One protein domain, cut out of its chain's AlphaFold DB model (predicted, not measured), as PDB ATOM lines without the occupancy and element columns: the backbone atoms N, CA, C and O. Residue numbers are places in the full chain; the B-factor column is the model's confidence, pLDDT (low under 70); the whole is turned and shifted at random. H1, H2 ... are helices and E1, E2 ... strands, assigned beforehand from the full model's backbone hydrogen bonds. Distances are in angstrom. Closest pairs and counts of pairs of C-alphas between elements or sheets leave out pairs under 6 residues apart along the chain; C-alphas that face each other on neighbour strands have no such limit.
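AT A GLANCE: This is residues 7 to 27 and 35 to 108 of the 121 residues of the protein "Diacylglycerol O-acyltransferase" of Chloroflexi bacterium (UniProt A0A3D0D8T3). The model is a loose, open frame with a hollow middle: H2, with the short H4 near it, makes one long side, H5 makes the opposite one, and the hairpin of E1 and E2 and H1 lie towards one end. The link of residues 84 to 94 closes the other end. The printed part has 95 residues, with five named helices and two named strands in the order H1 H2 H3 E1 E2 H4 H5; the sheet is E1 - E2, antiparallel, and the class is mostly helix. The whole is loose, with a radius of gyration of the C-alphas of 17.3 A, and elongated, spanning 51 by 33 by 20 A.

HOW THE PARTS SIT: H1, residues 10 to 18, is apart from H2, residues 39 to 50. H2 is close to but not clearly touching H3, residues 54 to 57; their closest C-alphas, of Leu 50 and Phe 56, are 6.9 A apart. E1, residues 58 to 61, and E2, residues 71 to 74, form an antiparallel hairpin at 137 degrees, with N 59 and O 73 at 2.8 A and N 71 and O 61 at 3.1 A, within hydrogen-bond range. The closest C-alphas of H3 and E2, of Thr 57 and Pro 74, are 5.7 A apart. H4, residues 80 to 83, is close to but not clearly touching H2, the closest C-alphas, of Ala 47 and Leu 80, being 7.5 A apart. H5, residues 95 to 106, is apart from H2 and H1. In H1, H2 and H5 every O i to N i+4 pair is within hydrogen-bond range; H3 and H4 are too short for such a pair.

IN THESE COORDINATES: H1 runs 12.4 A from C-alpha 10 at (136.738, 321.575, 254.784). H2 is 15.6 A long. H5 is 16.1 A long and ends with C-alpha 106 at (129.260, 311.921, 232.815).

THE WHOLE: The C-alphas of Leu 67 and Pro 92, the two farthest apart, are 51.7 A apart. Residues 28 to 34 are not printed, and C-alphas 27 and 35 are 25.0 A apart across the cut. The link from H4 to H5, 11 residues, is long. Mean pLDDT of the printed part is 87.1, and residues 66 to 67 are under 70.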
ATOM      1  N   PRO A   7     142.161 313.093 257.710       86.75
ATOM      2  CA  PRO A   7     140.852 313.742 257.747       86.75
ATOM      3  C   PRO A   7     140.552 314.513 256.456       86.75
ATOM      4  O   PRO A   7     141.464 315.043 255.818       86.75
ATOM      5  N   PHE A   8     139.275 314.607 256.092       87.81
ATOM      6  CA  PHE A   8     138.835 315.484 255.010       87.81
ATOM      7  C   PHE A   8     139.189 316.947 255.295       87.81
ATOM      8  O   PHE A   8     139.032 317.428 256.422       87.81
ATOM      9  N   SER A   9     139.620 317.660 254.250       87.38
ATOM     10  CA  SER A   9     139.663 319.122 254.281       87.38
ATOM     11  C   SER A   9     138.233 319.682 254.365       87.38
ATOM     12  O   SER A   9     137.268 318.989 254.037       87.38
ATOM     13  N   ASN A  10     138.066 320.944 254.774       84.06
ATOM     14  CA  ASN A  10     136.738 321.575 254.784       84.06
ATOM     15  C   ASN A  10     136.121 321.642 253.377       84.06
ATOM     16  O   ASN A  10     134.913 321.489 253.236       84.06
ATOM     17  N   VAL A  11     136.951 321.835 252.346       85.56
ATOM     18  CA  VAL A  11     136.503 321.860 250.946       85.56
ATOM     19  C   VAL A  11     136.068 320.465 250.502       85.56
ATOM     20  O   VAL A  11     134.988 320.332 249.941       85.56
ATOM     21  N   ASP A  12     136.848 319.426 250.824       85.12
ATOM     22  CA  ASP A  12     136.501 318.033 250.507       85.12
ATOM     23  C   ASP A  12     135.172 317.649 251.184       85.12
ATOM     24  O   ASP A  12     134.340 316.965 250.594       85.12
ATOM     25  N   ALA A  13     134.969 318.086 252.434       83.19
ATOM     26  CA  ALA A  13     133.758 317.786 253.197       83.19
ATOM     27  C   ALA A  13     132.533 318.499 252.615       83.19
ATOM     28  O   ALA A  13     131.472 317.890 252.525       83.19
ATOM     29  N   ALA A  14     132.687 319.755 252.188       83.19
ATOM     30  CA  ALA A  14     131.624 320.496 251.519       83.19
ATOM     31  C   ALA A  14     131.253 319.860 250.170       83.19
ATOM     32  O   ALA A  14     130.074 319.634 249.922       83.19
ATOM     33  N   TRP A  15     132.243 319.501 249.340       82.19
ATOM     34  CA  TRP A  15     132.012 318.801 248.069       82.19
ATOM     35  C   TRP A  15     131.244 317.494 248.270       82.19
ATOM     36  O   TRP A  15     130.252 317.262 247.591       82.19
ATOM     37  N   LEU A  16     131.649 316.681 249.251       81.81
ATOM     38  CA  LEU A  16     130.969 315.422 249.557       81.81
ATOM     39  C   LEU A  16     129.547 315.623 250.107       81.81
ATOM     40  O   LEU A  16     128.692 314.782 249.872       81.81
ATOM     41  N   GLN A  17     129.279 316.707 250.841       81.19
ATOM     42  CA  GLN A  17     127.923 317.021 251.316       81.19
ATOM     43  C   GLN A  17     127.002 317.553 250.215       81.19
ATOM     44  O   GLN A  17     125.786 317.464 250.356       81.19
ATOM     45  N   MET A  18     127.567 318.142 249.161       83.62
ATOM     46  CA  MET A  18     126.809 318.626 248.007       83.62
ATOM     47  C   MET A  18     126.472 317.512 247.013       83.62
ATOM     48  O   MET A  18     125.584 317.709 246.186       83.62
ATOM     49  N   GLU A  19     127.179 316.384 247.075       80.56
ATOM     50  CA  GLU A  19     126.896 315.211 246.257       80.56
ATOM     51  C   GLU A  19     125.496 314.662 246.565       80.56
ATOM     52  O   GLU A  19     125.168 314.343 247.709       80.56
ATOM     53  N   ASP A  20     124.690 314.513 245.522       77.62
ATOM     54  CA  ASP A  20     123.350 313.936 245.567       77.62
ATOM     55  C   ASP A  20     123.118 313.142 244.268       77.62
ATOM     56  O   ASP A  20     123.696 313.499 243.239       77.62
ATOM     57  N   PRO A  21     122.253 312.109 244.238       76.31
ATOM     58  CA  PRO A  21     121.905 311.420 242.992       76.31
ATOM     59  C   PRO A  21     121.432 312.343 241.854       76.31
ATOM     60  O   PRO A  21     121.474 311.949 240.692       76.31
ATOM     61  N   THR A  22     120.977 313.557 242.175       79.25
ATOM     62  CA  THR A  22     120.585 314.599 241.217       79.25
ATOM     63  C   THR A  22     121.615 315.729 241.060       79.25
ATOM     64  O   THR A  22     121.429 316.600 240.211       79.25
ATOM     65  N   ASN A  23     122.708 315.716 241.832       79.94
ATOM     66  CA  ASN A  23     123.808 316.679 241.777       79.94
ATOM     67  C   ASN A  23     125.170 315.975 241.926       79.94
ATOM     68  O   ASN A  23     125.708 315.855 243.029       79.94
ATOM     69  N   LEU A  24     125.722 315.524 240.797       83.25
ATOM     70  CA  LEU A  24     126.976 314.772 240.753       83.25
ATOM     71  C   LEU A  24     128.182 315.718 240.836       83.25
ATOM     72  O   LEU A  24     128.477 316.453 239.890       83.25
ATOM     73  N   MET A  25     128.923 315.681 241.941       85.19
ATOM     74  CA  MET A  25     130.066 316.559 242.210       85.19
ATOM     75  C   MET A  25     131.368 315.930 241.696       85.19
ATOM     76  O   MET A  25     132.361 315.786 242.413       85.19
ATOM     77  N   MET A  26     131.375 315.564 240.412       83.19
ATOM     78  CA  MET A  26     132.493 314.889 239.751       83.19
ATOM     79  C   MET A  26     133.150 315.762 238.685       83.19
ATOM     80  O   MET A  26     132.490 316.486 237.941       83.19
ATOM     81  N   VAL A  27     134.469 315.633 238.551       84.25
ATOM     82  CA  VAL A  27     135.225 316.261 237.462       84.25
ATOM     83  C   VAL A  27     135.485 315.222 236.377       84.25
ATOM     84  O   VAL A  27     136.131 314.207 236.633       84.25
ATOM     85  N   GLN A  35     146.533 310.365 216.979       92.12
ATOM     86  CA  GLN A  35     147.124 309.054 216.720       92.12
ATOM     87  C   GLN A  35     146.699 308.019 217.770       92.12
ATOM     88  O   GLN A  35     146.475 308.378 218.931       92.12
ATOM     89  N   PRO A  36     146.647 306.722 217.406       89.81
ATOM     90  CA  PRO A  36     146.392 305.654 218.364       89.81
ATOM     91  C   PRO A  36     147.400 305.663 219.518       89.81
ATOM     92  O   PRO A  36     148.609 305.801 219.316       89.81
ATOM     93  N   ILE A  37     146.899 305.470 220.737       91.31
ATOM     94  CA  ILE A  37     147.724 305.346 221.939       91.31
ATOM     95  C   ILE A  37     147.939 303.866 222.248       91.31
ATOM     96  O   ILE A  37     146.993 303.083 222.286       91.31
ATOM     97  N   ASP A  38     149.184 303.498 222.545       94.12
ATOM     98  CA  ASP A  38     149.492 302.223 223.190       94.12
ATOM     99  C   ASP A  38     148.943 302.233 224.628       94.12
ATOM    100  O   ASP A  38     149.386 303.014 225.478       94.12
ATOM    101  N   PHE A  39     147.959 301.369 224.887       92.06
ATOM    102  CA  PHE A  39     147.263 301.297 226.170       92.06
ATOM    103  C   PHE A  39     148.188 300.918 227.335       92.06
ATOM    104  O   PHE A  39     148.080 301.498 228.417       92.06
ATOM    105  N   GLU A  40     149.150 300.018 227.120       94.56
ATOM    106  CA  GLU A  40     150.111 299.641 228.157       94.56
ATOM    107  C   GLU A  40     151.049 300.805 228.464       94.56
ATOM    108  O   GLU A  40     151.314 301.113 229.630       94.56
ATOM    109  N   ARG A  41     151.505 301.536 227.442       94.62
ATOM    110  CA  ARG A  41     152.291 302.758 227.655       94.62
ATOM    111  C   ARG A  41     151.494 303.810 228.426       94.62
ATOM    112  O   ARG A  41     152.043 304.432 229.338       94.62
ATOM    113  N   LEU A  42     150.220 304.011 228.089       93.00
ATOM    114  CA  LEU A  42     149.342 304.937 228.806       93.00
ATOM    115  C   LEU A  42     149.209 304.542 230.278       93.00
ATOM    116  O   LEU A  42     149.403 305.387 231.151       93.00
ATOM    117  N   LYS A  43     148.957 303.259 230.560       93.75
ATOM    118  CA  LYS A  43     148.875 302.725 231.923       93.75
ATOM    119  C   LYS A  43     150.139 303.020 232.728       93.75
ATOM    120  O   LYS A  43     150.031 303.505 233.853       93.75
ATOM    121  N   HIS A  44     151.327 302.826 232.151       95.31
ATOM    122  CA  HIS A  44     152.593 303.176 232.808       95.31
ATOM    123  C   HIS A  44     152.716 304.679 233.096       95.31
ATOM    124  O   HIS A  44     153.162 305.066 234.177       95.31
ATOM    125  N   VAL A  45     152.308 305.540 232.158       94.88
ATOM    126  CA  VAL A  45     152.340 306.999 232.348       94.88
ATOM    127  C   VAL A  45     151.381 307.433 233.456       94.88
ATOM    128  O   VAL A  45     151.763 308.236 234.308       94.88
ATOM    129  N   ILE A  46     150.161 306.892 233.474       93.00
ATOM    130  CA  ILE A  46     149.181 307.161 234.530       93.00
ATOM    131  C   ILE A  46     149.706 306.668 235.877       93.00
ATOM    132  O   ILE A  46     149.692 307.433 236.836       93.00
ATOM    133  N   ALA A  47     150.247 305.449 235.947       93.94
ATOM    134  CA  ALA A  47     150.843 304.922 237.170       93.94
ATOM    135  C   ALA A  47     151.940 305.856 237.710       93.94
ATOM    136  O   ALA A  47     151.906 306.250 238.872       93.94
ATOM    137  N   ALA A  48     152.876 306.269 236.851       94.81
ATOM    138  CA  ALA A  48     154.008 307.098 237.249       94.81
ATOM    139  C   ALA A  48     153.609 308.522 237.670       94.81
ATOM    140  O   ALA A  48     154.237 309.098 238.557       94.81
ATOM    141  N   ARG A  49     152.597 309.117 237.025       93.50
ATOM    142  CA  ARG A  49     152.213 310.519 237.261       93.50
ATOM    143  C   ARG A  49     151.106 310.675 238.290       93.50
ATOM    144  O   ARG A  49     151.176 311.574 239.121       93.50
ATOM    145  N   LEU A  50     150.081 309.834 238.221       90.94
ATOM    146  CA  LEU A  50     148.886 309.956 239.048       90.94
ATOM    147  C   LEU A  50     149.122 309.353 240.434       90.94
ATOM    148  O   LEU A  50     148.842 309.999 241.440       90.94
ATOM    149  N   LEU A  51     149.728 308.163 240.504       91.50
ATOM    150  CA  LEU A  51     149.967 307.476 241.781       91.50
ATOM    151  C   LEU A  51     151.113 308.091 242.596       91.50
ATOM    152  O   LEU A  51     151.298 307.736 243.757       91.50
ATOM    153  N   ALA A  52     151.837 309.065 242.031       90.94
ATOM    154  CA  ALA A  52     152.725 309.934 242.798       90.94
ATOM    155  C   ALA A  52     151.960 310.734 243.874       90.94
ATOM    156  O   ALA A  52     152.538 311.119 244.890       90.94
ATOM    157  N   PHE A  53     150.655 310.954 243.680       90.31
ATOM    158  CA  PHE A  53     149.781 311.566 244.672       90.31
ATOM    159  C   PHE A  53     148.985 310.480 245.399       90.31
ATOM    160  O   PHE A  53     148.070 309.878 244.840       90.31
ATOM    161  N   GLY A  54     149.270 310.280 246.690       87.75
ATOM    162  CA  GLY A  54     148.632 309.229 247.496       87.75
ATOM    163  C   GLY A  54     147.101 309.304 247.569       87.75
ATOM    164  O   GLY A  54     146.460 308.321 247.919       87.75
ATOM    165  N   ARG A  55     146.489 310.437 247.200       88.56
ATOM    166  CA  ARG A  55     145.028 310.586 247.135       88.56
ATOM    167  C   ARG A  55     144.375 309.607 246.151       88.56
ATOM    168  O   ARG A  55     143.279 309.139 246.430       88.56
ATOM    169  N   PHE A  56     145.046 309.249 245.054       89.88
ATOM    170  CA  PHE A  56     144.492 308.327 244.053       89.88
ATOM    171  C   PHE A  56     144.524 306.859 244.485       89.88
ATOM    172  O   PHE A  56     143.958 306.012 243.815       89.88
ATOM    173  N   THR A  57     145.121 306.526 245.625       90.25
ATOM    174  CA  THR A  57     145.070 305.163 246.179       90.25
ATOM    175  C   THR A  57     144.259 305.115 247.473       90.25
ATOM    176  O   THR A  57     144.432 304.203 248.282       90.25
ATOM    177  N   GLN A  58     143.434 306.139 247.728       90.12
ATOM    178  CA  GLN A  58     142.679 306.304 248.967       90.12
ATOM    179  C   GLN A  58     141.175 306.301 248.731       90.12
ATOM    180  O   GLN A  58     140.668 306.962 247.824       90.12
ATOM    181  N   ARG A  59     140.452 305.600 249.605       87.56
ATOM    182  CA  ARG A  59     138.989 305.561 249.640       87.56
ATOM    183  C   ARG A  59     138.457 306.428 250.770       87.56
ATOM    184  O   ARG A  59     139.153 306.685 251.759       87.56
ATOM    185  N   VAL A  60     137.204 306.842 250.640       87.25
ATOM    186  CA  VAL A  60     136.504 307.562 251.701       87.25
ATOM    187  C   VAL A  60     135.948 306.565 252.696       87.25
ATOM    188  O   VAL A  60     135.284 305.599 252.332       87.25
ATOM    189  N   VAL A  61     136.218 306.808 253.972       86.31
ATOM    190  CA  VAL A  61     135.638 306.032 255.060       86.31
ATOM    191  C   VAL A  61     134.761 306.956 255.894       86.31
ATOM    192  O   VAL A  61     135.291 307.894 256.509       86.31
ATOM    193  N   PRO A  62     133.434 306.720 255.923       80.94
ATOM    194  CA  PRO A  62     132.535 307.522 256.731       80.94
ATOM    195  C   PRO A  62     132.898 307.378 258.209       80.94
ATOM    196  O   PRO A  62     133.453 306.367 258.655       80.94
ATOM    197  N   ASN A  63     132.609 308.417 258.983       79.25
ATOM    198  CA  ASN A  63     132.741 308.343 260.426       79.25
ATOM    199  C   ASN A  63     131.429 307.842 261.030       79.25
ATOM    200  O   ASN A  63     130.358 308.297 260.646       79.25
ATOM    201  N   HIS A  64     131.506 306.934 262.000       70.56
ATOM    202  CA  HIS A  64     130.320 306.445 262.710       70.56
ATOM    203  C   HIS A  64     129.752 307.484 263.694       70.56
ATOM    204  O   HIS A  64     128.647 307.316 264.199       70.56
ATOM    205  N   LEU A  65     130.507 308.552 263.981       74.00
ATOM    206  CA  LEU A  65     130.065 309.672 264.806       74.00
ATOM    207  C   LEU A  65     129.527 310.809 263.916       74.00
ATOM    208  O   LEU A  65     130.289 311.323 263.095       74.00
ATOM    209  N   PRO A  66     128.280 311.276 264.124       58.34
ATOM    210  CA  PRO A  66     127.573 312.182 263.206       58.34
ATOM    211  C   PRO A  66     128.200 313.577 263.039       58.34
ATOM    212  O   PRO A  66     127.854 314.293 262.109       58.34
ATOM    213  N   LEU A  67     129.124 313.976 263.918       68.00
ATOM    214  CA  LEU A  67     129.762 315.302 263.907       68.00
ATOM    215  C   LEU A  67     131.215 315.286 263.413       68.00
ATOM    216  O   LEU A  67     131.892 316.311 263.464       68.00
ATOM    217  N   ARG A  68     131.741 314.131 262.992       75.62
ATOM    218  CA  ARG A  68     133.115 314.038 262.490       75.62
ATOM    219  C   ARG A  68     133.122 313.840 260.986       75.62
ATOM    220  O   ARG A  68     132.490 312.920 260.477       75.62
ATOM    221  N   ASN A  69     133.937 314.648 260.315       81.00
ATOM    222  CA  ASN A  69     134.165 314.508 258.887       81.00
ATOM    223  C   ASN A  69     134.654 313.087 258.540       81.00
ATOM    224  O   ASN A  69     135.368 312.458 259.343       81.00
ATOM    225  N   PRO A  70     134.309 312.590 257.340       86.06
ATOM    226  CA  PRO A  70     134.928 311.408 256.761       86.06
ATOM    227  C   PRO A  70     136.450 311.546 256.666       86.06
ATOM    228  O   PRO A  70     137.035 312.621 256.846       86.06
ATOM    229  N   ARG A  71     137.109 310.425 256.391       88.00
ATOM    230  CA  ARG A  71     138.565 310.370 256.243       88.00
ATOM    231  C   ARG A  71     138.963 309.624 254.984       88.00
ATOM    232  O   ARG A  71     138.251 308.730 254.536       88.00
ATOM    233  N   TRP A  72     140.128 309.976 254.470       89.31
ATOM    234  CA  TRP A  72     140.823 309.270 253.409       89.31
ATOM    235  C   TRP A  72     141.671 308.159 254.008       89.31
ATOM    236  O   TRP A  72     142.559 308.438 254.811       89.31
ATOM    237  N   GLU A  73     141.444 306.913 253.614       90.25
ATOM    238  CA  GLU A  73     142.295 305.781 253.998       90.25
ATOM    239  C   GLU A  73     142.860 305.096 252.761       90.25
ATOM    240  O   GLU A  73     142.137 305.000 251.771       90.25
ATOM    241  N   PRO A  74     144.111 304.595 252.791       90.62
ATOM    242  CA  PRO A  74     144.608 303.732 251.726       90.62
ATOM    243  C   PRO A  74     143.645 302.571 251.482       90.62
ATOM    244  O   PRO A  74     143.180 301.940 252.437       90.62
ATOM    245  N   ASP A  75     143.348 302.293 250.219       89.06
ATOM    246  CA  ASP A  75     142.573 301.116 249.856       89.06
ATOM    247  C   ASP A  75     143.490 299.879 249.859       89.06
ATOM    248  O   ASP A  75     144.453 299.832 249.088       89.06
ATOM    249  N   PRO A  76     143.248 298.885 250.739       88.25
ATOM    250  CA  PRO A  76     144.093 297.696 250.837       88.25
ATOM    251  C   PRO A  76     144.052 296.810 249.587       88.25
ATOM    252  O   PRO A  76     144.924 295.958 249.440       88.25
ATOM    253  N   VAL A  77     143.052 296.980 248.718       89.44
ATOM    254  CA  VAL A  77     142.867 296.182 247.498       89.44
ATOM    255  C   VAL A  77     142.965 297.031 246.228       89.44
ATOM    256  O   VAL A  77     142.432 296.647 245.192       89.44
ATOM    257  N   PHE A  78     143.649 298.177 246.301       90.12
ATOM    258  CA  PHE A  78     143.836 299.058 245.152       90.12
ATOM    259  C   PHE A  78     144.469 298.332 243.951       90.12
ATOM    260  O   PHE A  78     145.571 297.791 244.058       90.12
ATOM    261  N   ASP A  79     143.809 298.410 242.794       89.75
ATOM    262  CA  ASP A  79     144.320 297.930 241.510       89.75
ATOM    263  C   ASP A  79     144.061 298.970 240.415       89.75
ATOM    264  O   ASP A  79     142.922 299.188 240.014       89.75
ATOM    265  N   LEU A  80     145.126 299.569 239.871       90.25
ATOM    266  CA  LEU A  80     145.040 300.526 238.761       90.25
ATOM    267  C   LEU A  80     144.297 299.950 237.542       90.25
ATOM    268  O   LEU A  80     143.623 300.696 236.835       90.25
ATOM    269  N   GLY A  81     144.418 298.644 237.283       88.94
ATOM    270  CA  GLY A  81     143.722 297.981 236.179       88.94
ATOM    271  C   GLY A  81     142.202 298.048 236.306       88.94
ATOM    272  O   GLY A  81     141.525 298.182 235.294       88.94
ATOM    273  N   ALA A  82     141.676 298.059 237.532       86.81
ATOM    274  CA  ALA A  82     140.245 298.193 237.797       86.81
ATOM    275  C   ALA A  82     139.700 299.609 237.534       86.81
ATOM    276  O   ALA A  82     138.491 299.808 237.578       86.81
ATOM    277  N   HIS A  83     140.577 300.586 237.271       87.19
ATOM    278  CA  HIS A  83     140.204 301.975 236.995       87.19
ATOM    279  C   HIS A  83     140.521 302.428 235.565       87.19
ATOM    280  O   HIS A  83     140.180 303.552 235.183       87.19
ATOM    281  N   LEU A  84     141.206 301.596 234.775       89.75
ATOM    282  CA  LEU A  84     141.577 301.896 233.395       89.75
ATOM    283  C   LEU A  84     140.834 300.960 232.447       89.75
ATOM    284  O   LEU A  84     141.108 299.764 232.399       89.75
ATOM    285  N   HIS A  85     139.944 301.537 231.647       85.88
ATOM    286  CA  HIS A  85     139.098 300.806 230.711       85.88
ATOM    287  C   HIS A  85     139.519 301.104 229.274       85.88
ATOM    288  O   HIS A  85     139.762 302.260 228.916       85.88
ATOM    289  N   HIS A  86     139.590 300.058 228.453       89.81
ATOM    290  CA  HIS A  86     139.808 300.167 227.017       89.81
ATOM    291  C   HIS A  86     138.550 299.683 226.302       89.81
ATOM    292  O   HIS A  86     138.271 298.486 226.257       89.81
ATOM    293  N   VAL A  87     137.787 300.632 225.769       89.69
ATOM    294  CA  VAL A  87     136.479 300.380 225.165       89.69
ATOM    295  C   VAL A  87     136.499 300.732 223.686       89.69
ATOM    296  O   VAL A  87     137.101 301.725 223.277       89.69
ATOM    297  N   ALA A  88     135.815 299.923 222.884       90.19
ATOM    298  CA  ALA A  88     135.503 300.266 221.507       90.19
ATOM    299  C   ALA A  88     134.152 300.985 221.467       90.19
ATOM    300  O   ALA A  88     133.183 300.530 222.081       90.19
ATOM    301  N   LEU A  89     134.069 302.088 220.723       91.19
ATOM    302  CA  LEU A  89     132.777 302.701 220.440       91.19
ATOM    303  C   LEU A  89     131.942 301.761 219.572       91.19
ATOM    304  O   LEU A  89     132.456 301.063 218.692       91.19
ATOM    305  N   ARG A  90     130.632 301.758 219.812       88.50
ATOM    306  CA  ARG A  90     129.700 301.052 218.932       88.50
ATOM    307  C   ARG A  90     129.756 301.682 217.533       88.50
ATOM    308  O   ARG A  90     129.930 302.896 217.444       88.50
ATOM    309  N   PRO A  91     129.581 300.905 216.447       89.00
ATOM    310  CA  PRO A  91     129.368 301.485 215.124       89.00
ATOM    311  C   PRO A  91     128.221 302.513 215.178       89.00
ATOM    312  O   PRO A  91     127.222 302.234 215.848       89.00
ATOM    313  N   PRO A  92     128.332 303.665 214.498       92.94
ATOM    314  CA  PRO A  92     129.349 304.026 213.500       92.94
ATOM    315  C   PRO A  92     130.702 304.516 214.050       92.94
ATOM    316  O   PRO A  92     131.622 304.681 213.256       92.94
ATOM    317  N   ALA A  93     130.855 304.686 215.369       90.12
ATOM    318  CA  ALA A  93     132.075 305.192 216.012       90.12
ATOM    319  C   ALA A  93     132.513 306.584 215.507       90.12
ATOM    320  O   ALA A  93     133.701 306.861 215.352       90.12
ATOM    321  N   ASP A  94     131.529 307.446 215.260       93.19
ATOM    322  CA  ASP A  94     131.699 308.850 214.895       93.19
ATOM    323  C   ASP A  94     131.616 309.781 216.119       93.19
ATOM    324  O   ASP A  94     131.441 309.341 217.261       93.19
ATOM    325  N   ASP A  95     131.739 311.086 215.871       91.25
ATOM    326  CA  ASP A  95     131.702 312.120 216.908       91.25
ATOM    327  C   ASP A  95     130.375 312.133 217.681       91.25
ATOM    328  O   ASP A  95     130.376 312.337 218.894       91.25
ATOM    329  N   GLU A  96     129.246 311.865 217.016       93.56
ATOM    330  CA  GLU A  96     127.936 311.780 217.670       93.56
ATOM    331  C   GLU A  96     127.888 310.587 218.634       93.56
ATOM    332  O   GLU A  96     127.473 310.719 219.789       93.56
ATOM    333  N   THR A  97     128.394 309.433 218.197       92.44
ATOM    334  CA  THR A  97     128.477 308.232 219.031       92.44
ATOM    335  C   THR A  97     129.434 308.428 220.209       92.44
ATOM    336  O   THR A  97     129.134 307.998 221.327       92.44
ATOM    337  N   LEU A  98     130.567 309.102 219.991       91.81
ATOM    338  CA  LEU A  98     131.509 309.466 221.048       91.81
ATOM    339  C   LEU A  98     130.868 310.427 222.057       91.81
ATOM    340  O   LEU A  98     130.990 310.216 223.264       91.81
ATOM    341  N   GLN A  99     130.162 311.456 221.584       91.62
ATOM    342  CA  GLN A  99     129.470 312.417 222.438       91.62
ATOM    343  C   GLN A  99     128.393 311.732 223.284       91.62
ATOM    344  O   GLN A  99     128.325 311.973 224.488       91.62
ATOM    345  N   ALA A 100     127.588 310.850 222.686       91.50
ATOM    346  CA  ALA A 100     126.579 310.081 223.409       91.50
ATOM    347  C   ALA A 100     127.213 309.195 224.494       91.50
ATOM    348  O   ALA A 100     126.739 309.175 225.629       91.50
ATOM    349  N   PHE A 101     128.320 308.519 224.173       90.56
ATOM    350  CA  PHE A 101     129.066 307.708 225.135       90.56
ATOM    351  C   PHE A 101     129.627 308.542 226.299       90.56
ATOM    352  O   PHE A 101     129.480 308.169 227.461       90.56
ATOM    353  N   ILE A 102     130.235 309.696 226.011       89.94
ATOM    354  CA  ILE A 102     130.744 310.609 227.044       89.94
ATOM    355  C   ILE A 102     129.595 311.148 227.907       89.94
ATOM    356  O   ILE A 102     129.739 311.218 229.125       89.94
ATOM    357  N   SER A 103     128.460 311.498 227.298       88.75
ATOM    358  CA  SER A 103     127.286 312.017 228.007       88.75
ATOM    359  C   SER A 103     126.732 311.011 229.014       88.75
ATOM    360  O   SER A 103     126.418 311.385 230.145       88.75
ATOM    361  N   ASP A 104     126.625 309.742 228.618       87.88
ATOM    362  CA  ASP A 104     126.176 308.655 229.493       87.88
ATOM    363  C   ASP A 104     127.127 308.483 230.686       87.88
ATOM    364  O   ASP A 104     126.726 308.472 231.853       87.88
ATOM    365  N   LEU A 105     128.429 308.493 230.401       84.19
ATOM    366  CA  LEU A 105     129.467 308.343 231.410       84.19
ATOM    367  C   LEU A 105     129.499 309.496 232.419       84.19
ATOM    368  O   LEU A 105     129.673 309.264 233.611       84.19
ATOM    369  N   MET A 106     129.316 310.733 231.955       83.56
ATOM    370  CA  MET A 106     129.260 311.921 232.815       83.56
ATOM    371  C   MET A 106     128.003 311.967 233.691       83.56
ATOM    372  O   MET A 106     128.014 312.615 234.734       83.56
ATOM    373  N   SER A 107     126.936 311.281 233.276       83.56
ATOM    374  CA  SER A 107     125.654 311.229 233.990       83.56
ATOM    375  C   SER A 107     125.568 310.060 234.978       83.56
ATOM    376  O   SER A 107     124.558 309.902 235.661       83.56
ATOM    377  N   THR A 108     126.609 309.227 235.055       80.00
ATOM    378  CA  THR A 108     126.631 308.040 235.910       80.00
ATOM    379  C   THR A 108     127.358 308.337 237.218       80.00
ATOM    380  O   THR A 108     128.550 308.632 237.214       80.00
TER     381      THR A 108